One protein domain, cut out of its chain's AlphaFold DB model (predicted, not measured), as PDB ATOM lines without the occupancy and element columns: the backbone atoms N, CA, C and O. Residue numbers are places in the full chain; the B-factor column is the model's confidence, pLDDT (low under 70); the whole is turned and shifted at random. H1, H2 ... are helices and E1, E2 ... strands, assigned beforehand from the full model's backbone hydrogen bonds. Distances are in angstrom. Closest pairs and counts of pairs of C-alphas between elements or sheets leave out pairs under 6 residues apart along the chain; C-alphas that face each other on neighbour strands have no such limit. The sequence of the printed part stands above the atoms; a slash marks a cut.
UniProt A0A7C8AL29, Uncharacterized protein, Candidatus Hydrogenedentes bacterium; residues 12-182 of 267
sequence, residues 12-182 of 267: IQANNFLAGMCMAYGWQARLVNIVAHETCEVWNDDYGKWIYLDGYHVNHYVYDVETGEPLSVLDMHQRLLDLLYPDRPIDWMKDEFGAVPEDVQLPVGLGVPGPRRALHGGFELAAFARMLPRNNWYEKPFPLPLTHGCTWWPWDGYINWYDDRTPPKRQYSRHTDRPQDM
ATOM      1  N   ILE A  12      -9.140  27.427 -35.939       87.88
ATOM      2  CA  ILE A  12     -10.010  28.404 -35.291       87.88
ATOM      3  C   ILE A  12     -11.349  28.636 -36.002       87.88
ATOM      4  O   ILE A  12     -12.374  28.723 -35.330       87.88
ATOM      5  N   GLN A  13     -11.390  28.748 -37.336       87.75
ATOM      6  CA  GLN A  13     -12.659  28.992 -38.031       87.75
ATOM      7  C   GLN A  13     -13.582  27.777 -37.923       87.75
ATOM      8  O   GLN A  13     -14.779  27.948 -37.693       87.75
ATOM      9  N   ALA A  14     -13.026  26.567 -38.051       89.88
ATOM     10  CA  ALA A  14     -13.785  25.327 -37.929       89.88
ATOM     11  C   ALA A  14     -14.355  25.157 -36.512       89.88
ATOM     12  O   ALA A  14     -15.550  24.917 -36.348       89.88
ATOM     13  N   ASN A  15     -13.527  25.369 -35.490       92.38
ATOM     14  CA  ASN A  15     -13.933  25.191 -34.099       92.38
ATOM     15  C   ASN A  15     -14.832  26.313 -33.578       92.38
ATOM     16  O   ASN A  15     -15.732  26.056 -32.780       92.38
ATOM     17  N   ASN A  16     -14.690  27.542 -34.083       90.81
ATOM     18  CA  ASN A  16     -15.635  28.612 -33.762       90.81
ATOM     19  C   ASN A  16     -17.015  28.336 -34.372       90.81
ATOM     20  O   ASN A  16     -18.037  28.606 -33.744       90.81
ATOM     21  N   PHE A  17     -17.039  27.771 -35.581       91.62
ATOM     22  CA  PHE A  17     -18.270  27.347 -36.238       91.62
ATOM     23  C   PHE A  17     -18.956  26.200 -35.505       91.62
ATOM     24  O   PHE A  17     -20.153  26.296 -35.232       91.62
ATOM     25  N   LEU A  18     -18.198  25.176 -35.105       93.31
ATOM     26  CA  LEU A  18     -18.717  24.086 -34.282       93.31
ATOM     27  C   LEU A  18     -19.290  24.607 -32.954       93.31
ATOM     28  O   LEU A  18     -20.437  24.308 -32.628       93.31
ATOM     29  N   ALA A  19     -18.555  25.463 -32.236       94.88
ATOM     30  CA  ALA A  19     -19.049  26.084 -31.007       94.88
ATOM     31  C   ALA A  19     -20.338  26.895 -31.243       94.88
ATOM     32  O   ALA A  19     -21.286  26.809 -30.462       94.88
ATOM     33  N   GLY A  20     -20.402  27.655 -32.341       94.31
ATOM     34  CA  GLY A  20     -21.599  28.389 -32.757       94.31
ATOM     35  C   GLY A  20     -22.812  27.486 -32.981       94.31
ATOM     36  O   GLY A  20     -23.903  27.804 -32.510       94.31
ATOM     37  N   MET A  21     -22.615  26.342 -33.644       93.88
ATOM     38  CA  MET A  21     -23.663  25.336 -33.831       93.88
ATOM     39  C   MET A  21     -24.152  24.786 -32.492       93.88
ATOM     40  O   MET A  21     -25.355  24.786 -32.256       93.88
ATOM     41  N   CYS A  22     -23.250  24.392 -31.589       95.38
ATOM     42  CA  CYS A  22     -23.627  23.919 -30.253       95.38
ATOM     43  C   CYS A  22     -24.478  24.954 -29.501       95.38
ATOM     44  O   CYS A  22     -25.542  24.618 -28.976       95.38
ATOM     45  N   MET A  23     -24.075  26.228 -29.531       94.81
ATOM     46  CA  MET A  23     -24.826  27.308 -28.885       94.81
ATOM     47  C   MET A  23     -26.204  27.542 -29.507       94.81
ATOM     48  O   MET A  23     -27.136  27.878 -28.777       94.81
ATOM     49  N   ALA A  24     -26.370  27.325 -30.815       93.75
ATOM     50  CA  ALA A  24     -27.673  27.411 -31.476       93.75
ATOM     51  C   ALA A  24     -28.662  26.329 -30.996       93.75
ATOM     52  O   ALA A  24     -29.870  26.554 -31.035       93.75
ATOM     53  N   TYR A  25     -28.157  25.197 -30.493       93.12
ATOM     54  CA  TYR A  25     -28.945  24.131 -29.858       93.12
ATOM     55  C   TYR A  25     -29.064  24.276 -28.332       93.12
ATOM     56  O   TYR A  25     -29.632  23.412 -27.670       93.12
ATOM     57  N   GLY A  26     -28.555  25.365 -27.750       93.50
ATOM     58  CA  GLY A  26     -28.620  25.608 -26.308       93.50
ATOM     59  C   GLY A  26     -27.442  25.065 -25.507       93.50
ATOM     60  O   GLY A  26     -27.383  25.319 -24.306       93.50
ATOM     61  N   TRP A  27     -26.472  24.401 -26.133       95.56
ATOM     62  CA  TRP A  27     -25.278  23.922 -25.440       95.56
ATOM     63  C   TRP A  27     -24.208  25.000 -25.396       95.56
ATOM     64  O   TRP A  27     -23.780  25.531 -26.422       95.56
ATOM     65  N   GLN A  28     -23.773  25.345 -24.189       95.56
ATOM     66  CA  GLN A  28     -22.747  26.364 -24.021       95.56
ATOM     67  C   GLN A  28     -21.426  25.851 -24.566       95.56
ATOM     68  O   GLN A  28     -20.960  24.784 -24.186       95.56
ATOM     69  N   ALA A  29     -20.829  26.622 -25.463       96.12
ATOM     70  CA  ALA A  29     -19.576  26.276 -26.104       96.12
ATOM     71  C   ALA A  29     -18.671  27.497 -26.193       96.12
ATOM     72  O   ALA A  29     -19.133  28.641 -26.115       96.12
ATOM     73  N   ARG A  30     -17.372  27.264 -26.351       94.06
ATOM     74  CA  ARG A  30     -16.368  28.324 -26.454       94.06
ATOM     75  C   ARG A  30     -15.133  27.854 -27.201       94.06
ATOM     76  O   ARG A  30     -14.873  26.661 -27.285       94.06
ATOM     77  N   LEU A  31     -14.349  28.815 -27.671       92.75
ATOM     78  CA  LEU A  31     -13.014  28.564 -28.198       92.75
ATOM     79  C   LEU A  31     -11.996  28.417 -27.068       92.75
ATOM     80  O   LEU A  31     -11.970  29.235 -26.145       92.75
ATOM     81  N   VAL A  32     -11.098  27.446 -27.216       93.19
ATOM     82  CA  VAL A  32      -9.917  27.271 -26.369       93.19
ATOM     83  C   VAL A  32      -8.698  27.119 -27.267       93.19
ATOM     84  O   VAL A  32      -8.700  26.369 -28.238       93.19
ATOM     85  N   ASN A  33      -7.657  27.885 -26.977       91.56
ATOM     86  CA  ASN A  33      -6.378  27.778 -27.663       91.56
ATOM     87  C   ASN A  33      -5.489  26.841 -26.850       91.56
ATOM     88  O   ASN A  33      -5.320  27.057 -25.648       91.56
ATOM     89  N   ILE A  34      -4.892  25.873 -27.528       92.69
ATOM     90  CA  ILE A  34      -3.865  24.989 -26.986       92.69
ATOM     91  C   ILE A  34      -2.541  25.231 -27.724       92.69
ATOM     92  O   ILE A  34      -2.426  26.193 -28.494       92.69
ATOM     93  N   VAL A  35      -1.498  24.436 -27.475       90.50
ATOM     94  CA  VAL A  35      -0.220  24.629 -28.177       90.50
ATOM     95  C   VAL A  35      -0.427  24.512 -29.691       90.50
ATOM     96  O   VAL A  35      -0.877  23.484 -30.174       90.50
ATOM     97  N   ALA A  36      -0.089  25.574 -30.432       87.00
ATOM     98  CA  ALA A  36      -0.127  25.632 -31.899       87.00
ATOM     99  C   ALA A  36      -1.473  25.248 -32.558       87.00
ATOM    100  O   ALA A  36      -1.494  24.933 -33.748       87.00
ATOM    101  N   HIS A  37      -2.586  25.284 -31.813       90.00
ATOM    102  CA  HIS A  37      -3.891  24.853 -32.307       90.00
ATOM    103  C   HIS A  37      -5.053  25.517 -31.557       90.00
ATOM    104  O   HIS A  37      -4.939  25.853 -30.377       90.00
ATOM    105  N   GLU A  38      -6.194  25.690 -32.221       90.06
ATOM    106  CA  GLU A  38      -7.425  26.193 -31.611       90.06
ATOM    107  C   GLU A  38      -8.546  25.174 -31.729       90.06
ATOM    108  O   GLU A  38      -8.835  24.667 -32.809       90.06
ATOM    109  N   THR A  39      -9.212  24.928 -30.608       93.62
ATOM    110  CA  THR A  39     -10.253  23.914 -30.431       93.62
ATOM    111  C   THR A  39     -11.489  24.544 -29.807       93.62
ATOM    112  O   THR A  39     -11.529  25.761 -29.578       93.62
ATOM    113  N   CYS A  40     -12.524  23.748 -29.564       94.94
ATOM    114  CA  CYS A  40     -13.648  24.195 -28.760       94.94
ATOM    115  C   CYS A  40     -13.861  23.293 -27.552       94.94
ATOM    116  O   CYS A  40     -13.536  22.111 -27.560       94.94
ATOM    117  N   GLU A  41     -14.433  23.871 -26.506       96.94
ATOM    118  CA  GLU A  41     -15.022  23.098 -25.426       96.94
ATOM    119  C   GLU A  41     -16.523  23.330 -25.404       96.94
ATOM    120  O   GLU A  41     -16.989  24.452 -25.633       96.94
ATOM    121  N   VAL A  42     -17.267  22.273 -25.102       97.12
ATOM    122  CA  VAL A  42     -18.723  22.298 -24.963       97.12
ATOM    123  C   VAL A  42     -19.091  21.788 -23.580       97.12
ATOM    124  O   VAL A  42     -18.578  20.767 -23.130       97.12
ATOM    125  N   TRP A  43     -19.962  22.512 -22.888       97.19
ATOM    126  CA  TRP A  43     -20.544  22.059 -21.638       97.19
ATOM    127  C   TRP A  43     -21.519  20.919 -21.911       97.19
ATOM    128  O   TRP A  43     -22.441  21.067 -22.716       97.19
ATOM    129  N   ASN A  44     -21.321  19.796 -21.230       96.25
ATOM    130  CA  ASN A  44     -22.208  18.651 -21.313       96.25
ATOM    131  C   ASN A  44     -22.927  18.447 -19.981       96.25
ATOM    132  O   ASN A  44     -22.297  18.234 -18.944       96.25
ATOM    133  N   ASP A  45     -24.254  18.498 -20.035       95.25
ATOM    134  CA  ASP A  45     -25.118  18.395 -18.863       95.25
ATOM    135  C   ASP A  45     -25.217  16.965 -18.305       95.25
ATOM    136  O   ASP A  45     -25.457  16.805 -17.113       95.25
ATOM    137  N   ASP A  46     -24.950  15.918 -19.088       93.81
ATOM    138  CA  ASP A  46     -24.954  14.538 -18.575       93.81
ATOM    139  C   ASP A  46     -23.752  14.300 -17.647       93.81
ATOM    140  O   ASP A  46     -23.881  13.793 -16.524       93.81
ATOM    141  N   TYR A  47     -22.566  14.745 -18.066       94.44
ATOM    142  CA  TYR A  47     -21.356  14.666 -17.249       94.44
ATOM    143  C   TYR A  47     -21.289  15.788 -16.205       94.44
ATOM    144  O   TYR A  47     -20.810  15.560 -15.095       94.44
ATOM    145  N   GLY A  48     -21.860  16.962 -16.489       94.75
ATOM    146  CA  GLY A  48     -21.740  18.149 -15.644       94.75
ATOM    147  C   GLY A  48     -20.333  18.745 -15.694       94.75
ATOM    148  O   GLY A  48     -19.809  19.163 -14.664       94.75
ATOM    149  N   LYS A  49     -19.704  18.720 -16.875       96.31
ATOM    150  CA  LYS A  49     -18.357  19.252 -17.112       96.31
ATOM    151  C   LYS A  49     -18.191  19.754 -18.545       96.31
ATOM    152  O   LYS A  49     -18.994  19.453 -19.432       96.31
ATOM    153  N   TRP A  50     -17.125  20.516 -18.768       97.75
ATOM    154  CA  TRP A  50     -16.669  20.882 -20.108       97.75
ATOM    155  C   TRP A  50     -16.027  19.680 -20.804       97.75
ATOM    156  O   TRP A  50     -15.365  18.871 -20.164       97.75
ATOM    157  N   ILE A  51     -16.214  19.576 -22.116       97.62
ATOM    158  CA  ILE A  51     -15.641  18.522 -22.954       97.62
ATOM    159  C   ILE A  51     -14.910  19.160 -24.126       97.62
ATOM    160  O   ILE A  51     -15.474  20.007 -24.819       97.62
ATOM    161  N   TYR A  52     -13.686  18.704 -24.368       97.25
ATOM    162  CA  TYR A  52     -12.912  18.982 -25.566       97.25
ATOM    163  C   TYR A  52     -13.606  18.417 -26.808       97.25
ATOM    164  O   TYR A  52     -13.889  17.221 -26.881       97.25
ATOM    165  N   LEU A  53     -13.809  19.269 -27.811       95.62
ATOM    166  CA  LEU A  53     -14.226  18.889 -29.154       95.62
ATOM    167  C   LEU A  53     -13.366  19.612 -30.190       95.62
ATOM    168  O   LEU A  53     -13.060  20.801 -30.068       95.62
ATOM    169  N   ASP A  54     -13.054  18.911 -31.270       93.69
ATOM    170  CA  ASP A  54     -12.314  19.487 -32.380       93.69
ATOM    171  C   ASP A  54     -12.925  19.092 -33.719       93.69
ATOM    172  O   ASP A  54     -12.843  17.944 -34.148       93.69
ATOM    173  N   GLY A  55     -13.542  20.069 -34.379       89.38
ATOM    174  CA  GLY A  55     -14.142  19.964 -35.704       89.38
ATOM    175  C   GLY A  55     -13.158  20.158 -36.862       89.38
ATOM    176  O   GLY A  55     -13.580  20.257 -38.017       89.38
ATOM    177  N   TYR A  56     -11.856  20.273 -36.596       86.25
ATOM    178  CA  TYR A  56     -10.848  20.419 -37.637       86.25
ATOM    179  C   TYR A  56     -10.366  19.047 -38.146       86.25
ATOM    180  O   TYR A  56     -10.086  18.120 -37.388       86.25
ATOM    181  N   HIS A  57     -10.270  18.908 -39.471       80.94
ATOM    182  CA  HIS A  57      -9.894  17.693 -40.215       80.94
ATOM    183  C   HIS A  57     -10.793  16.458 -40.079       80.94
ATOM    184  O   HIS A  57     -11.398  16.058 -41.078       80.94
ATOM    185  N   VAL A  58     -10.809  15.792 -38.921       79.75
ATOM    186  CA  VAL A  58     -11.462  14.475 -38.774       79.75
ATOM    187  C   VAL A  58     -12.635  14.442 -37.811       79.75
ATOM    188  O   VAL A  58     -13.283  13.406 -37.755       79.75
ATOM    189  N   ASN A  59     -12.949  15.562 -37.152       87.50
ATOM    190  CA  ASN A  59     -13.903  15.656 -36.045       87.50
ATOM    191  C   ASN A  59     -13.541  14.689 -34.913       87.50
ATOM    192  O   ASN A  59     -13.618  13.483 -35.084       87.50
ATOM    193  N   HIS A  60     -13.149  15.164 -33.743       91.56
ATOM    194  CA  HIS A  60     -12.815  14.238 -32.668       91.56
ATOM    195  C   HIS A  60     -13.045  14.812 -31.282       91.56
ATOM    196  O   HIS A  60     -13.230  16.015 -31.099       91.56
ATOM    197  N   TYR A  61     -13.034  13.903 -30.318       94.94
ATOM    198  CA  TYR A  61     -12.957  14.192 -28.897       94.94
ATOM    199  C   TYR A  61     -11.938  13.255 -28.251       94.94
ATOM    200  O   TYR A  61     -11.591  12.212 -28.815       94.94
ATOM    201  N   VAL A  62     -11.467  13.629 -27.068       95.50
ATOM    202  CA  VAL A  62     -10.536  12.824 -26.275       95.50
ATOM    203  C   VAL A  62     -11.293  12.267 -25.078       95.50
ATOM    204  O   VAL A  62     -12.099  12.974 -24.473       95.50
ATOM    205  N   TYR A  63     -11.058  11.000 -24.759       96.75
ATOM    206  CA  TYR A  63     -11.665  10.333 -23.613       96.75
ATOM    207  C   TYR A  63     -10.619   9.607 -22.776       96.75
ATOM    208  O   TYR A  63      -9.529   9.279 -23.242       96.75
ATOM    209  N   ASP A  64     -10.959   9.361 -21.526       96.38
ATOM    210  CA  ASP A  64     -10.172   8.573 -20.597       96.38
ATOM    211  C   ASP A  64     -10.294   7.076 -20.912       96.38
ATOM    212  O   ASP A  64     -11.404   6.553 -21.000       96.38
ATOM    213  N   VAL A  65      -9.179   6.361 -21.091       96.19
ATOM    214  CA  VAL A  65      -9.235   4.941 -21.502       96.19
ATOM    215  C   VAL A  65      -9.771   4.005 -20.422       96.19
ATOM    216  O   VAL A  65     -10.255   2.926 -20.757       96.19
ATOM    217  N   GLU A  66      -9.682   4.389 -19.148       95.19
ATOM    218  CA  GLU A  66     -10.131   3.552 -18.034       95.19
ATOM    219  C   GLU A  66     -11.634   3.705 -17.803       95.19
ATOM    220  O   GLU A  66     -12.345   2.718 -17.612       95.19
ATOM    221  N   THR A  67     -12.129   4.941 -17.842       95.81
ATOM    222  CA  THR A  67     -13.529   5.265 -17.529       95.81
ATOM    223  C   THR A  67     -14.412   5.400 -18.769       95.81
ATOM    224  O   THR A  67     -15.634   5.302 -18.670       95.81
ATOM    225  N   GLY A  68     -13.820   5.630 -19.943       95.50
ATOM    226  CA  GLY A  68     -14.537   5.972 -21.172       95.50
ATOM    227  C   GLY A  68     -15.111   7.392 -21.177       95.50
ATOM    228  O   GLY A  68     -15.777   7.772 -22.141       95.50
ATOM    229  N   GLU A  69     -14.880   8.187 -20.127       96.75
ATOM    230  CA  GLU A  69     -15.436   9.530 -20.037       96.75
ATOM    231  C   GLU A  69     -14.708  10.517 -20.956       96.75
ATOM    232  O   GLU A  69     -13.478  10.522 -21.014       96.75
ATOM    233  N   PRO A  70     -15.435  11.427 -21.622       97.44
ATOM    234  CA  PRO A  70     -14.825  12.509 -22.380       97.44
ATOM    235  C   PRO A  70     -14.065  13.469 -21.455       97.44
ATOM    236  O   PRO A  70     -14.458  13.684 -20.305       97.44
ATOM    237  N   LEU A  71     -12.992  14.064 -21.967       98.06
ATOM    238  CA  LEU A  71     -12.091  14.934 -21.212       98.06
ATOM    239  C   LEU A  71     -12.261  16.406 -21.594       98.06
ATOM    240  O   LEU A  71     -12.537  16.727 -22.749       98.06
ATOM    241  N   SER A  72     -12.062  17.304 -20.632       97.88
ATOM    242  CA  SER A  72     -11.811  18.729 -20.879       97.88
ATOM    243  C   SER A  72     -10.346  18.977 -21.258       97.88
ATOM    244  O   SER A  72      -9.484  18.117 -21.069       97.88
ATOM    245  N   VAL A  73     -10.031  20.189 -21.722       97.75
ATOM    246  CA  VAL A  73      -8.635  20.615 -21.914       97.75
ATOM    247  C   VAL A  73      -7.864  20.587 -20.591       97.75
ATOM    248  O   VAL A  73      -6.685  20.246 -20.603       97.75
ATOM    249  N   LEU A  74      -8.506  20.891 -19.454       97.75
ATOM    250  CA  LEU A  74      -7.862  20.810 -18.137       97.75
ATOM    251  C   LEU A  74      -7.517  19.363 -17.762       97.75
ATOM    252  O   LEU A  74      -6.410  19.103 -17.298       97.75
ATOM    253  N   ASP A  75      -8.425  18.417 -18.007       98.00
ATOM    254  CA  ASP A  75      -8.172  16.999 -17.720       98.00
ATOM    255  C   ASP A  75      -7.035  16.460 -18.604       98.00
ATOM    256  O   ASP A  75      -6.136  15.760 -18.135       98.00
ATOM    257  N   MET A  76      -7.047  16.828 -19.892       97.56
ATOM    258  CA  MET A  76      -5.976  16.503 -20.838       97.56
ATOM    259  C   MET A  76      -4.642  17.111 -20.393       97.56
ATOM    260  O   MET A  76      -3.621  16.429 -20.432       97.56
ATOM    261  N   HIS A  77      -4.652  18.366 -19.941       97.25
ATOM    262  CA  HIS A  77      -3.478  19.070 -19.437       97.25
ATOM    263  C   HIS A  77      -2.851  18.338 -18.250       97.25
ATOM    264  O   HIS A  77      -1.670  18.004 -18.290       97.25
ATOM    265  N   GLN A  78      -3.647  18.012 -17.229       97.00
ATOM    266  CA  GLN A  78      -3.170  17.300 -16.041       97.00
ATOM    267  C   GLN A  78      -2.568  15.939 -16.403       97.00
ATOM    268  O   GLN A  78      -1.453  15.629 -15.992       97.00
ATOM    269  N   ARG A  79      -3.250  15.168 -17.258       96.25
ATOM    270  CA  ARG A  79      -2.771  13.861 -17.734       96.25
ATOM    271  C   ARG A  79      -1.477  13.954 -18.533       96.25
ATOM    272  O   ARG A  79      -0.605  13.103 -18.381       96.25
ATOM    273  N   LEU A  80      -1.341  14.975 -19.374       95.38
ATOM    274  CA  LEU A  80      -0.112  15.215 -20.123       95.38
ATOM    275  C   LEU A  80       1.057  15.520 -19.176       95.38
ATOM    276  O   LEU A  80       2.156  15.005 -19.372       95.38
ATOM    277  N   LEU A  81       0.821  16.337 -18.148       95.56
ATOM    278  CA  LEU A  81       1.837  16.666 -17.152       95.56
ATOM    279  C   LEU A  81       2.221  15.460 -16.300       95.56
ATOM    280  O   LEU A  81       3.404  15.252 -16.063       95.56
ATOM    281  N   ASP A  82       1.259  14.645 -15.876       95.31
ATOM    282  CA  ASP A  82       1.541  13.421 -15.117       95.31
ATOM    283  C   ASP A  82       2.379  12.430 -15.940       95.31
ATOM    284  O   ASP A  82       3.241  11.743 -15.396       95.31
ATOM    285  N   LEU A  83       2.166  12.396 -17.259       93.62
ATOM    286  CA  LEU A  83       2.879  11.515 -18.179       93.62
ATOM    287  C   LEU A  83       4.299  11.999 -18.512       93.62
ATOM    288  O   LEU A  83       5.233  11.203 -18.528       93.62
ATOM    289  N   LEU A  84       4.460  13.287 -18.833       91.88
ATOM    290  CA  LEU A  84       5.698  13.819 -19.422       91.88
ATOM    291  C   LEU A  84       6.510  14.708 -18.474       91.88
ATOM    292  O   LEU A  84       7.711  14.892 -18.671       91.88
ATOM    293  N   TYR A  85       5.868  15.257 -17.444       94.00
ATOM    294  CA  TYR A  85       6.450  16.215 -16.505       94.00
ATOM    295  C   TYR A  85       6.075  15.885 -15.041       94.00
ATOM    296  O   TYR A  85       5.605  16.772 -14.322       94.00
ATOM    297  N   PRO A  86       6.254  14.632 -14.565       95.12
ATOM    298  CA  PRO A  86       5.781  14.223 -13.238       95.12
ATOM    299  C   PRO A  86       6.477  14.978 -12.098       95.12
ATOM    300  O   PRO A  86       5.827  15.388 -11.141       95.12
ATOM    301  N   ASP A  87       7.782  15.225 -12.238       95.75
ATOM    302  CA  ASP A  87       8.632  15.709 -11.141       95.75
ATOM    303  C   ASP A  87       9.238  17.096 -11.392       95.75
ATOM    304  O   ASP A  87      10.117  17.547 -10.652       95.75
ATOM    305  N   ARG A  88       8.834  17.784 -12.468       95.75
ATOM    306  CA  ARG A  88       9.410  19.086 -12.824       95.75
ATOM    307  C   ARG A  88       8.437  19.981 -13.583       95.75
ATOM    308  O   ARG A  88       7.595  19.469 -14.316       95.75
ATOM    309  N   PRO A  89       8.610  21.309 -13.505       96.62
ATOM    310  CA  PRO A  89       7.934  22.209 -14.417       96.62
ATOM    311  C   PRO A  89       8.479  22.112 -15.844       96.62
ATOM    312  O   PRO A  89       9.630  21.724 -16.087       96.62
ATOM    313  N   ILE A  90       7.635  22.533 -16.779       95.19
ATOM    314  CA  ILE A  90       7.968  22.779 -18.174       95.19
ATOM    315  C   ILE A  90       8.924  23.975 -18.270       95.19
ATOM    316  O   ILE A  90       8.654  25.064 -17.756       95.19
ATOM    317  N   ASP A  91      10.022  23.792 -18.996       94.31
ATOM    318  CA  ASP A  91      10.894  24.858 -19.470       94.31
ATOM    319  C   ASP A  91      10.453  25.266 -20.880       94.31
ATOM    320  O   ASP A  91      10.844  24.660 -21.878       94.31
ATOM    321  N   TRP A  92       9.655  26.334 -20.977       90.88
ATOM    322  CA  TRP A  92       9.106  26.830 -22.248       90.88
ATOM    323  C   TRP A  92      10.137  27.150 -23.334       90.88
ATOM    324  O   TRP A  92       9.743  27.348 -24.482       90.88
ATOM    325  N   MET A  93      11.416  27.279 -22.972       89.50
ATOM    326  CA  MET A  93      12.496  27.600 -23.903       89.50
ATOM    327  C   MET A  93      13.243  26.364 -24.407       89.50
ATOM    328  O   MET A  93      13.992  26.486 -25.375       89.50
ATOM    329  N   LYS A  94      13.099  25.214 -23.739       91.81
ATOM    330  CA  LYS A  94      13.880  23.999 -24.029       91.81
ATOM    331  C   LYS A  94      13.026  22.777 -24.320       91.81
ATOM    332  O   LYS A  94      13.475  21.916 -25.064       91.81
ATOM    333  N   ASP A  95      11.851  22.693 -23.714       91.00
ATOM    334  CA  ASP A  95      10.946  21.575 -23.925       91.00
ATOM    335  C   ASP A  95      10.204  21.726 -25.260       91.00
ATOM    336  O   ASP A  95       9.763  22.818 -25.635       91.00
ATOM    337  N   GLU A  96      10.074  20.613 -25.980       85.25
ATOM    338  CA  GLU A  96       9.324  20.523 -27.231       85.25
ATOM    339  C   GLU A  96       7.883  20.066 -26.967       85.25
ATOM    340  O   GLU A  96       7.598  19.331 -26.019       85.25
ATOM    341  N   PHE A  97       6.956  20.508 -27.817       82.94
ATOM    342  CA  PHE A  97       5.525  20.221 -27.691       82.94
ATOM    343  C   PHE A  97       4.954  19.741 -29.024       82.94
ATOM    344  O   PHE A  97       5.465  20.094 -30.086       82.94
ATOM    345  N   GLY A  98       3.843  19.006 -28.967       76.38
ATOM    346  CA  GLY A  98       3.139  18.525 -30.158       76.38
ATOM    347  C   GLY A  98       3.569  17.156 -30.665       76.38
ATOM    348  O   GLY A  98       3.104  16.733 -31.718       76.38
ATOM    349  N   ALA A  99       4.392  16.442 -29.901       76.94
ATOM    350  CA  ALA A  99       4.605  15.015 -30.076       76.94
ATOM    351  C   ALA A  99       4.761  14.345 -28.707       76.94
ATOM    352  O   ALA A  99       5.413  14.881 -27.812       76.94
ATOM    353  N   VAL A 100       4.164  13.165 -28.565       79.75
ATOM    354  CA  VAL A 100       4.459  12.230 -27.475       79.75
ATOM    355  C   VAL A 100       5.371  11.143 -28.057       79.75
ATOM    356  O   VAL A 100       5.129  10.738 -29.198       79.75
ATOM    357  N   PRO A 101       6.415  10.684 -27.340       81.44
ATOM    358  CA  PRO A 101       7.263   9.593 -27.818       81.44
ATOM    359  C   PRO A 101       6.449   8.340 -28.181       81.44
ATOM    360  O   PRO A 101       5.490   7.998 -27.491       81.44
ATOM    361  N   GLU A 102       6.814   7.660 -29.272       79.00
ATOM    362  CA  GLU A 102       6.038   6.533 -29.827       79.00
ATOM    363  C   GLU A 102       5.944   5.321 -28.885       79.00
ATOM    364  O   GLU A 102       5.017   4.519 -28.995       79.00
ATOM    365  N   ASP A 103       6.898   5.175 -27.968       84.25
ATOM    366  CA  ASP A 103       6.972   4.100 -26.980       84.25
ATOM    367  C   ASP A 103       6.107   4.351 -25.735       84.25
ATOM    368  O   ASP A 103       5.955   3.462 -24.893       84.25
ATOM    369  N   VAL A 104       5.503   5.536 -25.621       85.50
ATOM    370  CA  VAL A 104       4.675   5.911 -24.477       85.50
ATOM    371  C   VAL A 104       3.223   5.509 -24.714       85.50
ATOM    372  O   VAL A 104       2.551   5.980 -25.633       85.50
ATOM    373  N   GLN A 105       2.700   4.664 -23.827       88.44
ATOM    374  CA  GLN A 105       1.277   4.351 -23.805       88.44
ATOM    375  C   GLN A 105       0.480   5.558 -23.300       88.44
ATOM    376  O   GLN A 105       0.678   6.028 -22.179       88.44
ATOM    377  N   LEU A 106      -0.446   6.046 -24.124       92.00
ATOM    378  CA  LEU A 106      -1.287   7.183 -23.766       92.00
ATOM    379  C   LEU A 106      -2.370   6.777 -22.750       92.00
ATOM    380  O   LEU A 106      -3.038   5.761 -22.957       92.00
ATOM    381  N   PRO A 107      -2.625   7.599 -21.713       93.31
ATOM    382  CA  PRO A 107      -3.738   7.402 -20.781       93.31
ATOM    383  C   PRO A 107      -5.087   7.853 -21.370       93.31
ATOM    384  O   PRO A 107      -6.088   7.947 -20.661       93.31
ATOM    385  N   VAL A 108      -5.124   8.185 -22.662       94.69
ATOM    386  CA  VAL A 108      -6.295   8.734 -23.344       94.69
ATOM    387  C   VAL A 108      -6.552   8.024 -24.665       94.69
ATOM    388  O   VAL A 108      -5.629   7.573 -25.347       94.69
ATOM    389  N   GLY A 109      -7.826   7.936 -25.023       92.62
ATOM    390  CA  GLY A 109      -8.302   7.443 -26.303       92.62
ATOM    391  C   GLY A 109      -8.856   8.574 -27.163       92.62
ATOM    392  O   GLY A 109      -9.252   9.632 -26.670       92.62
ATOM    393  N   LEU A 110      -8.892   8.336 -28.473       91.88
ATOM    394  CA  LEU A 110      -9.410   9.285 -29.454       91.88
ATOM    395  C   LEU A 110     -10.729   8.776 -30.034       91.88
ATOM    396  O   LEU A 110     -10.778   7.710 -30.653       91.88
ATOM    397  N   GLY A 111     -11.803   9.537 -29.845       91.69
ATOM    398  CA  GLY A 111     -13.097   9.266 -30.458       91.69
ATOM    399  C   GLY A 111     -13.208   9.981 -31.799       91.69
ATOM    400  O   GLY A 111     -13.315  11.204 -31.825       91.69
ATOM    401  N   VAL A 112     -13.199   9.234 -32.908       88.12
ATOM    402  CA  VAL A 112     -13.294   9.779 -34.276       88.12
ATOM    403  C   VAL A 112     -14.474   9.136 -35.017       88.12
ATOM    404  O   VAL A 112     -14.604   7.909 -35.006       88.12
ATOM    405  N   PRO A 113     -15.338   9.909 -35.699       79.88
ATOM    406  CA  PRO A 113     -16.340   9.366 -36.591       79.88
ATOM    407  C   PRO A 113     -15.679   8.902 -37.897       79.88
ATOM    408  O   PRO A 113     -15.229   9.694 -38.727       79.88
ATOM    409  N   GLY A 114     -15.670   7.589 -38.113       78.12
ATOM    410  CA  GLY A 114     -15.201   6.973 -39.354       78.12
ATOM    411  C   GLY A 114     -13.706   6.619 -39.368       78.12
ATOM    412  O   GLY A 114     -13.029   6.691 -38.349       78.12
ATOM    413  N   PRO A 115     -13.171   6.186 -40.525       74.50
ATOM    414  CA  PRO A 115     -11.869   5.514 -40.593       74.50
ATOM    415  C   PRO A 115     -10.660   6.462 -40.670       74.50
ATOM    416  O   PRO A 115      -9.527   6.001 -40.806       74.50
ATOM    417  N   ARG A 116     -10.871   7.785 -40.681       72.94
ATOM    418  CA  ARG A 116      -9.782   8.761 -40.849       72.94
ATOM    419  C   ARG A 116      -9.020   8.947 -39.538       72.94
ATOM    420  O   ARG A 116      -9.610   8.910 -38.468       72.94
ATOM    421  N   ARG A 117      -7.710   9.186 -39.633       72.06
ATOM    422  CA  ARG A 117      -6.855   9.517 -38.482       72.06
ATOM    423  C   ARG A 117      -6.709  11.026 -38.349       72.06
ATOM    424  O   ARG A 117      -6.550  11.708 -39.363       72.06
ATOM    425  N   ALA A 118      -6.761  11.525 -37.119       69.50
ATOM    426  CA  ALA A 118      -6.505  12.930 -36.845       69.50
ATOM    427  C   ALA A 118      -5.052  13.289 -37.175       69.50
ATOM    428  O   ALA A 118      -4.166  12.444 -37.060       69.50
ATOM    429  N   LEU A 119      -4.821  14.532 -37.611       66.06
ATOM    430  CA  LEU A 119      -3.460  15.046 -37.801       66.06
ATOM    431  C   LEU A 119      -2.753  15.280 -36.459       66.06
ATOM    432  O   LEU A 119      -1.543  15.122 -36.385       66.06
ATOM    433  N   HIS A 120      -3.523  15.632 -35.432       74.25
ATOM    434  CA  HIS A 120      -3.131  15.742 -34.029       74.25
ATOM    435  C   HIS A 120      -4.291  15.199 -33.176       74.25
ATOM    436  O   HIS A 120      -5.454  15.365 -33.549       74.25
ATOM    437  N   GLY A 121      -3.997  14.540 -32.059       80.00
ATOM    438  CA  GLY A 121      -4.980  13.999 -31.114       80.00
ATOM    439  C   GLY A 121      -5.446  15.009 -30.064       80.00
ATOM    440  O   GLY A 121      -6.248  14.664 -29.201       80.00
ATOM    441  N   GLY A 122      -4.910  16.234 -30.092       88.50
ATOM    442  CA  GLY A 122      -5.213  17.310 -29.144       88.50
ATOM    443  C   GLY A 122      -4.512  17.148 -27.793       88.50
ATOM    444  O   GLY A 122      -4.047  18.135 -27.226       88.50
ATOM    445  N   PHE A 123      -4.381  15.915 -27.300       93.00
ATOM    446  CA  PHE A 123      -3.749  15.585 -26.021       93.00
ATOM    447  C   PHE A 123      -2.296  16.063 -25.938       93.00
ATOM    448  O   PHE A 123      -1.912  16.741 -24.989       93.00
ATOM    449  N   GLU A 124      -1.505  15.805 -26.974       90.38
ATOM    450  CA  GLU A 124      -0.098  16.200 -27.088       90.38
ATOM    451  C   GLU A 124       0.119  17.722 -27.159       90.38
ATOM    452  O   GLU A 124       1.239  18.212 -26.997       90.38
ATOM    453  N   LEU A 125      -0.956  18.479 -27.390       92.38
ATOM    454  CA  LEU A 125      -0.961  19.938 -27.456       92.38
ATOM    455  C   LEU A 125      -1.515  20.578 -26.175       92.38
ATOM    456  O   LEU A 125      -1.486  21.803 -26.047       92.38
ATOM    457  N   ALA A 126      -1.976  19.779 -25.207       95.12
ATOM    458  CA  ALA A 126      -2.637  20.257 -23.995       95.12
ATOM    459  C   ALA A 126      -1.681  20.867 -22.952       95.12
ATOM    460  O   ALA A 126      -2.136  21.290 -21.898       95.12
ATOM    461  N   ALA A 127      -0.374  20.975 -23.225       94.56
ATOM    462  CA  ALA A 127       0.609  21.555 -22.298       94.56
ATOM    463  C   ALA A 127       0.347  23.033 -21.970       94.56
ATOM    464  O   ALA A 127       0.840  23.548 -20.975       94.56
ATOM    465  N   PHE A 128      -0.413  23.733 -22.805       93.44
ATOM    466  CA  PHE A 128      -0.774  25.128 -22.598       93.44
ATOM    467  C   PHE A 128      -2.241  25.320 -22.957       93.44
ATOM    468  O   PHE A 128      -2.700  24.767 -23.953       93.44
ATOM    469  N   ALA A 129      -2.947  26.143 -22.186       94.44
ATOM    470  CA  ALA A 129      -4.321  26.521 -22.468       94.44
ATOM    471  C   ALA A 129      -4.510  28.026 -22.269       94.44
ATOM    472  O   ALA A 129      -4.061  28.612 -21.283       94.44
ATOM    473  N   ARG A 130      -5.221  28.661 -23.197       92.38
ATOM    474  CA  ARG A 130      -5.744  30.019 -23.016       92.38
ATOM    475  C   ARG A 130      -7.111  30.142 -23.660       92.38
ATOM    476  O   ARG A 130      -7.407  29.484 -24.657       92.38
ATOM    477  N   MET A 131      -7.932  31.036 -23.140       90.62
ATOM    478  CA  MET A 131      -9.247  31.306 -23.712       90.62
ATOM    479  C   MET A 131      -9.550  32.796 -23.702       90.62
ATOM    480  O   MET A 131      -8.995  33.559 -22.910       90.62
ATOM    481  N   LEU A 132     -10.463  33.208 -24.575       87.69
ATOM    482  CA  LEU A 132     -11.115  34.500 -24.419       87.69
ATOM    483  C   LEU A 132     -12.331  34.308 -23.514       87.69
ATOM    484  O   LEU A 132     -13.097  33.373 -23.752       87.69
ATOM    485  N   PRO A 133     -12.571  35.189 -22.529       87.06
ATOM    486  CA  PRO A 133     -13.735  35.106 -21.646       87.06
ATOM    487  C   PRO A 133     -15.021  35.578 -22.358       87.06
ATOM    488  O   PRO A 133     -15.761  36.422 -21.858       87.06
ATOM    489  N   ARG A 134     -15.259  35.084 -23.579       86.94
ATOM    490  CA  ARG A 134     -16.445  35.336 -24.403       86.94
ATOM    491  C   ARG A 134     -16.626  34.237 -25.450       86.94
ATOM    492  O   ARG A 134     -15.655  33.682 -25.957       86.94
ATOM    493  N   ASN A 135     -17.869  34.016 -25.856       89.44
ATOM    494  CA  ASN A 135     -18.238  33.076 -26.918       89.44
ATOM    495  C   ASN A 135     -19.233  33.658 -27.946       89.44
ATOM    496  O   ASN A 135     -19.569  33.003 -28.923       89.44
ATOM    497  N   ASN A 136     -19.659  34.914 -27.812       90.56
ATOM    498  CA  ASN A 136     -20.681  35.537 -28.664       90.56
ATOM    499  C   ASN A 136     -20.141  36.167 -29.970       90.56
ATOM    500  O   ASN A 136     -20.574  37.252 -30.363       90.56
ATOM    501  N   TRP A 137     -19.196  35.513 -30.652       87.25
ATOM    502  CA  TRP A 137     -18.547  36.027 -31.873       87.25
ATOM    503  C   TRP A 137     -19.523  36.321 -33.023       87.25
ATOM    504  O   TRP A 137     -19.307  37.262 -33.783       87.25
ATOM    505  N   TYR A 138     -20.607  35.548 -33.126       88.25
ATOM    506  CA  TYR A 138     -21.640  35.713 -34.156       88.25
ATOM    507  C   TYR A 138     -22.578  36.899 -33.907       88.25
ATOM    508  O   TYR A 138     -23.111  37.467 -34.853       88.25
ATOM    509  N   GLU A 139     -22.769  37.286 -32.645       89.50
ATOM    510  CA  GLU A 139     -23.591  38.440 -32.268       89.50
ATOM    511  C   GLU A 139     -22.752  39.724 -32.251       89.50
ATOM    512  O   GLU A 139     -23.172  40.778 -32.727       89.50
ATOM    513  N   LYS A 140     -21.542  39.635 -31.692       90.00
ATOM    514  CA  LYS A 140     -20.626  40.759 -31.511       90.00
ATOM    515  C   LYS A 140     -19.268  40.376 -32.096       90.00
ATOM    516  O   LYS A 140     -18.457  39.789 -31.387       90.00
ATOM    517  N   PRO A 141     -18.963  40.713 -33.354       83.38
ATOM    518  CA  PRO A 141     -17.716  40.270 -33.969       83.38
ATOM    519  C   PRO A 141     -16.479  40.872 -33.292       83.38
ATOM    520  O   PRO A 141     -15.487  40.178 -33.143       83.38
ATOM    521  N   PHE A 142     -16.535  42.122 -32.817       85.69
ATOM    522  CA  PHE A 142     -15.387  42.833 -32.240       85.69
ATOM    523  C   PHE A 142     -15.383  42.852 -30.701       85.69
ATOM    524  O   PHE A 142     -16.443  42.691 -30.090       85.69
ATOM    525  N   PRO A 143     -14.219  43.071 -30.056       84.06
ATOM    526  CA  PRO A 143     -12.875  43.126 -30.652       84.06
ATOM    527  C   PRO A 143     -12.407  41.742 -31.133       84.06
ATOM    528  O   PRO A 143     -12.783  40.744 -30.529       84.06
ATOM    529  N   LEU A 144     -11.595  41.704 -32.195       76.69
ATOM    530  CA  LEU A 144     -10.898  40.518 -32.723       76.69
ATOM    531  C   LEU A 144      -9.389  40.736 -32.579       76.69
ATOM    532  O   LEU A 144      -8.947  41.881 -32.716       76.69
ATOM    533  N   PRO A 145      -8.570  39.690 -32.384       75.81
ATOM    534  CA  PRO A 145      -7.135  39.864 -32.497       75.81
ATOM    535  C   PRO A 145      -6.795  40.010 -33.977       75.81
ATOM    536  O   PRO A 145      -7.296  39.257 -34.813       75.81
ATOM    537  N   LEU A 146      -5.904  40.949 -34.287       66.81
ATOM    538  CA  LEU A 146      -5.477  41.271 -35.654       66.81
ATOM    539  C   LEU A 146      -5.016  40.045 -36.467       66.81
ATOM    540  O   LEU A 146      -5.176  40.032 -37.682       66.81
ATOM    541  N   THR A 147      -4.473  39.018 -35.808       67.88
ATOM    542  CA  THR A 147      -3.919  37.808 -36.440       67.88
ATOM    543  C   THR A 147      -4.247  36.530 -35.648       67.88
ATOM    544  O   THR A 147      -3.374  35.682 -35.428       67.88
ATOM    545  N   HIS A 148      -5.505  36.377 -35.199       68.94
ATOM    546  CA  HIS A 148      -5.959  35.141 -34.529       68.94
ATOM    547  C   HIS A 148      -5.612  33.900 -35.364       68.94
ATOM    548  O   HIS A 148      -5.929  33.859 -36.553       68.94
ATOM    549  N   GLY A 149      -4.980  32.901 -34.749       62.47
ATOM    550  CA  GLY A 149      -4.656  31.631 -35.403       62.47
ATOM    551  C   GLY A 149      -3.477  31.670 -36.373       62.47
ATOM    552  O   GLY A 149      -3.226  30.682 -37.047       62.47
ATOM    553  N   CYS A 150      -2.745  32.788 -36.482       62.81
ATOM    554  CA  CYS A 150      -1.616  32.890 -37.417       62.81
ATOM    555  C   CYS A 150      -0.272  33.199 -36.741       62.81
ATOM    556  O   CYS A 150       0.766  32.739 -37.203       62.81
ATOM    557  N   THR A 151      -0.256  33.983 -35.655       62.97
ATOM    558  CA  THR A 151       0.998  34.412 -35.000       62.97
ATOM    559  C   THR A 151       0.830  34.649 -33.493       62.97
ATOM    560  O   THR A 151      -0.274  34.853 -32.987       62.97
ATOM    561  N   TRP A 152       1.951  34.650 -32.766       62.25
ATOM    562  CA  TRP A 152       2.040  34.846 -31.315       62.25
ATOM    563  C   TRP A 152       1.942  36.331 -30.926       62.25
ATOM    564  O   TRP A 152       2.930  36.931 -30.514       62.25
ATOM    565  N   TRP A 153       0.770  36.958 -31.066       60.94
ATOM    566  CA  TRP A 153       0.603  38.348 -30.611       60.94
ATOM    567  C   TRP A 153       0.135  38.439 -29.156       60.94
ATOM    568  O   TRP A 153      -0.764  37.688 -28.757       60.94
ATOM    569  N   PRO A 154       0.685  39.384 -28.370       65.31
ATOM    570  CA  PRO A 154       0.252  39.657 -27.007       65.31
ATOM    571  C   PRO A 154      -1.056  40.454 -27.038       65.31
ATOM    572  O   PRO A 154      -1.090  41.656 -26.779       65.31
ATOM    573  N   TRP A 155      -2.160  39.796 -27.394       76.94
ATOM    574  CA  TRP A 155      -3.461  40.365 -27.080       76.94
ATOM    575  C   TRP A 155      -3.766  40.135 -25.598       76.94
ATOM    576  O   TRP A 155      -3.891  38.998 -25.155       76.94
ATOM    577  N   ASP A 156      -3.967  41.219 -24.850       81.62
ATOM    578  CA  ASP A 156      -4.404  41.213 -23.443       81.62
ATOM    579  C   ASP A 156      -5.865  40.736 -23.233       81.62
ATOM    580  O   ASP A 156      -6.415  40.804 -22.139       81.62
ATOM    581  N   GLY A 157      -6.545  40.262 -24.283       85.94
ATOM    582  CA  GLY A 157      -7.906  39.725 -24.184       85.94
ATOM    583  C   GLY A 157      -7.985  38.285 -23.664       85.94
ATOM    584  O   GLY A 157      -9.069  37.844 -23.288       85.94
ATOM    585  N   TYR A 158      -6.870  37.548 -23.660       89.25
ATOM    586  CA  TYR A 158      -6.834  36.157 -23.203       89.25
ATOM    587  C   TYR A 158      -6.652  36.054 -21.696       89.25
ATOM    588  O   TYR A 158      -5.904  36.826 -21.101       89.25
ATOM    589  N   ILE A 159      -7.262  35.027 -21.114       93.19
ATOM    590  CA  ILE A 159      -6.878  34.468 -19.821       93.19
ATOM    591  C   ILE A 159      -6.075  33.200 -20.115       93.19
ATOM    592  O   ILE A 159      -6.511  32.371 -20.920       93.19
ATOM    593  N   ASN A 160      -4.894  33.081 -19.516       94.62
ATOM    594  CA  ASN A 160      -3.970  31.971 -19.736       94.62
ATOM    595  C   ASN A 160      -3.907  31.110 -18.472       94.62
ATOM    596  O   ASN A 160      -3.781  31.646 -17.370       94.62
ATOM    597  N   TRP A 161      -3.983  29.795 -18.639       96.88
ATOM    598  CA  TRP A 161      -3.805  28.857 -17.537       96.88
ATOM    599  C   TRP A 161      -2.336  28.817 -17.104       96.88
ATOM    600  O   TRP A 161      -1.438  28.926 -17.948       96.88
ATOM    601  N   TYR A 162      -2.103  28.663 -15.806       97.25
ATOM    602  CA  TYR A 162      -0.810  28.277 -15.250       97.25
ATOM    603  C   TYR A 162      -1.016  27.402 -14.013       97.25
ATOM    604  O   TYR A 162      -2.047  27.487 -13.351       97.25
ATOM    605  N   ASP A 163      -0.005  26.608 -13.688       96.38
ATOM    606  CA  ASP A 163       0.114  25.887 -12.424       96.38
ATOM    607  C   ASP A 163       1.596  25.678 -12.070       96.38
ATOM    608  O   ASP A 163       2.494  26.183 -12.754       96.38
ATOM    609  N   ASP A 164       1.867  24.933 -10.995       95.44
ATOM    610  CA  ASP A 164       3.226  24.659 -10.511       95.44
ATOM    611  C   ASP A 164       4.123  23.986 -11.562       95.44
ATOM    612  O   ASP A 164       5.346  24.149 -11.528       95.44
ATOM    613  N   ARG A 165       3.535  23.241 -12.510       96.62
ATOM    614  CA  ARG A 165       4.264  22.546 -13.580       96.62
ATOM    615  C   ARG A 165       4.259  23.320 -14.895       96.62
ATOM    616  O   ARG A 165       5.102  23.064 -15.752       96.62
ATOM    617  N   THR A 166       3.385  24.304 -15.056       96.12
ATOM    618  CA  THR A 166       3.291  25.155 -16.246       96.12
ATOM    619  C   THR A 166       3.430  26.626 -15.868       96.12
ATOM    620  O   THR A 166       2.451  27.371 -15.842       96.12
ATOM    621  N   PRO A 167       4.662  27.092 -15.584       95.50
ATOM    622  CA  PRO A 167       4.871  28.446 -15.085       95.50
ATOM    623  C   PRO A 167       4.341  29.503 -16.074       95.50
ATOM    624  O   PRO A 167       4.397  29.289 -17.286       95.50
ATOM    625  N   PRO A 168       3.887  30.682 -15.618       94.94
ATOM    626  CA  PRO A 168       3.351  31.718 -16.503       94.94
ATOM    627  C   PRO A 168       4.292  32.094 -17.659       94.94
ATOM    628  O   PRO A 168       5.466  32.434 -17.456       94.94
ATOM    629  N   LYS A 169       3.777  32.107 -18.896       89.94
ATOM    630  CA  LYS A 169       4.532  32.605 -20.056       89.94
ATOM    631  C   LYS A 169       4.604  34.129 -19.992       89.94
ATOM    632  O   LYS A 169       3.610  34.819 -20.195       89.94
ATOM    633  N   ARG A 170       5.812  34.671 -19.805       86.88
ATOM    634  CA  ARG A 170       6.068  36.119 -19.616       86.88
ATOM    635  C   ARG A 170       5.558  37.034 -20.735       86.88
ATOM    636  O   ARG A 170       5.438  38.233 -20.522       86.88
ATOM    637  N   GLN A 171       5.290  36.492 -21.921       85.62
ATOM    638  CA  GLN A 171       4.739  37.253 -23.045       85.62
ATOM    639  C   GLN A 171       3.242  37.578 -22.900       85.62
ATOM    640  O   GLN A 171       2.721  38.376 -23.678       85.62
ATOM    641  N   TYR A 172       2.543  36.963 -21.940       88.88
ATOM    642  CA  TYR A 172       1.133  37.217 -21.667       88.88
ATOM    643  C   TYR A 172       0.942  37.976 -20.352       88.88
ATOM    644  O   TYR A 172       1.737  37.869 -19.423       88.88
ATOM    645  N   SER A 173      -0.124  38.763 -20.285       88.69
ATOM    646  CA  SER A 173      -0.417  39.682 -19.181       88.69
ATOM    647  C   SER A 173      -1.338  39.087 -18.116       88.69
ATOM    648  O   SER A 173      -1.175  39.395 -16.938       88.69
ATOM    649  N   ARG A 174      -2.300  38.240 -18.502       92.75
ATOM    650  CA  ARG A 174      -3.325  37.695 -17.593       92.75
ATOM    651  C   ARG A 174      -3.182  36.194 -17.447       92.75
ATOM    652  O   ARG A 174      -3.249  35.468 -18.439       92.75
ATOM    653  N   HIS A 175      -3.048  35.750 -16.210       95.25
ATOM    654  CA  HIS A 175      -2.913  34.347 -15.857       95.25
ATOM    655  C   HIS A 175      -3.878  33.999 -14.723       95.25
ATOM    656  O   HIS A 175      -4.194  34.868 -13.909       95.25
ATOM    657  N   THR A 176      -4.345  32.755 -14.685       96.88
ATOM    658  CA  THR A 176      -5.105  32.191 -13.562       96.88
ATOM    659  C   THR A 176      -4.715  30.730 -13.348       96.88
ATOM    660  O   THR A 176      -4.474  30.007 -14.313       96.88
ATOM    661  N   ASP A 177      -4.646  30.335 -12.085       96.81
ATOM    662  CA  ASP A 177      -4.486  28.974 -11.566       96.81
ATOM    663  C   ASP A 177      -5.777  28.499 -10.878       96.81
ATOM    664  O   ASP A 177      -5.823  27.435 -10.263       96.81
ATOM    665  N   ARG A 178      -6.860  29.284 -10.973       96.81
ATOM    666  CA  ARG A 178      -8.167  28.933 -10.426       96.81
ATOM    667  C   ARG A 178      -9.021  28.275 -11.508       96.81
ATOM    668  O   ARG A 178      -9.484  28.982 -12.411       96.81
ATOM    669  N   PRO A 179      -9.331  26.967 -11.409       95.50
ATOM    670  CA  PRO A 179     -10.096  26.272 -12.435       95.50
ATOM    671  C   PRO A 179     -11.411  26.967 -12.771       95.50
ATOM    672  O   PRO A 179     -11.725  27.084 -13.939       95.50
ATOM    673  N   GLN A 180     -12.150  27.514 -11.800       93.94
ATOM    674  CA  GLN A 180     -13.451  28.155 -12.049       93.94
ATOM    675  C   GLN A 180     -13.383  29.427 -12.908       93.94
ATOM    676  O   GLN A 180     -14.392  29.786 -13.512       93.94
ATOM    677  N   ASP A 181     -12.228  30.095 -13.000       94.94
ATOM    678  CA  ASP A 181     -12.068  31.246 -13.897       94.94
ATOM    679  C   ASP A 181     -12.049  30.800 -15.366       94.94
ATOM    680  O   ASP A 181     -12.473  31.542 -16.257       94.94
ATOM    681  N   MET A 182     -11.568  29.575 -15.616       94.94
ATOM    682  CA  MET A 182     -11.472  28.985 -16.945       94.94
ATOM    683  C   MET A 182     -12.479  27.881 -17.220       94.94
ATOM    684  O   MET A 182     -12.840  27.747 -18.363       94.94
TER     685      MET A 182
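AT A GLANCE: This is residues 12 to 182 of the 267 residues of an uncharacterized protein of Candidatus Hydrogenedentes bacterium (UniProt A0A7C8AL29). Little regular structure: a strongly twisted sheet, E1 E2 E3, has H1 packed along one face; the small sheet E4 E5 continues beyond E3, and long loops make much of the rest. The 171 printed residues run H1 E1 E2 E3 E4 H2 E5 E6 H3, mixed, both sheets antiparallel, under half in named elements. The whole is compact, radius of gyration of the C-alphas 15.7 A, spans 45 by 40 by 28 A.

IN THESE COORDINATES: Find C-alpha 12 at (-10.010, 28.404, -35.291); H1, residues 12 to 24, runs 18.1 A. Then find E1, 29 to 34; E2, 37 to 44, 22.2 A; E3, 49 to 53; E4, 61 to 64; H2, 73 to 84; E5, 108 to 111; E6, 159 to 161; H3, 179 to 182, ending at (-11.472, 28.985, -16.945).

HOW THE PARTS SIT: Hairpins E1 E2 and E2 E3 form a meander, successive antiparallel neighbours; see N 32 and O 39, 2.9 A, and N 42 and O 51, 2.9 A. H1 makes two layers with it, height over the sheet 8.2 A, closest C-alphas Ala 19 and Ala 29, 4.9 A. Closest C-alphas of E3 and H2 are Tyr 52 and Val 73, 5.9 A. In E4 E5, N 63 and O 109 are 3.0 A apart. E6 pairs with no named strand. In H1 and H2 every O i to N i+4 pair is within hydrogen-bond range; H3 is too short.

THE WHOLE: The printed part has no cut. Links H2 to E5, E5 to E6 and E6 to H3 are long. Look for pLDDT under 70 at residues 118 to 119 and 146 to 154.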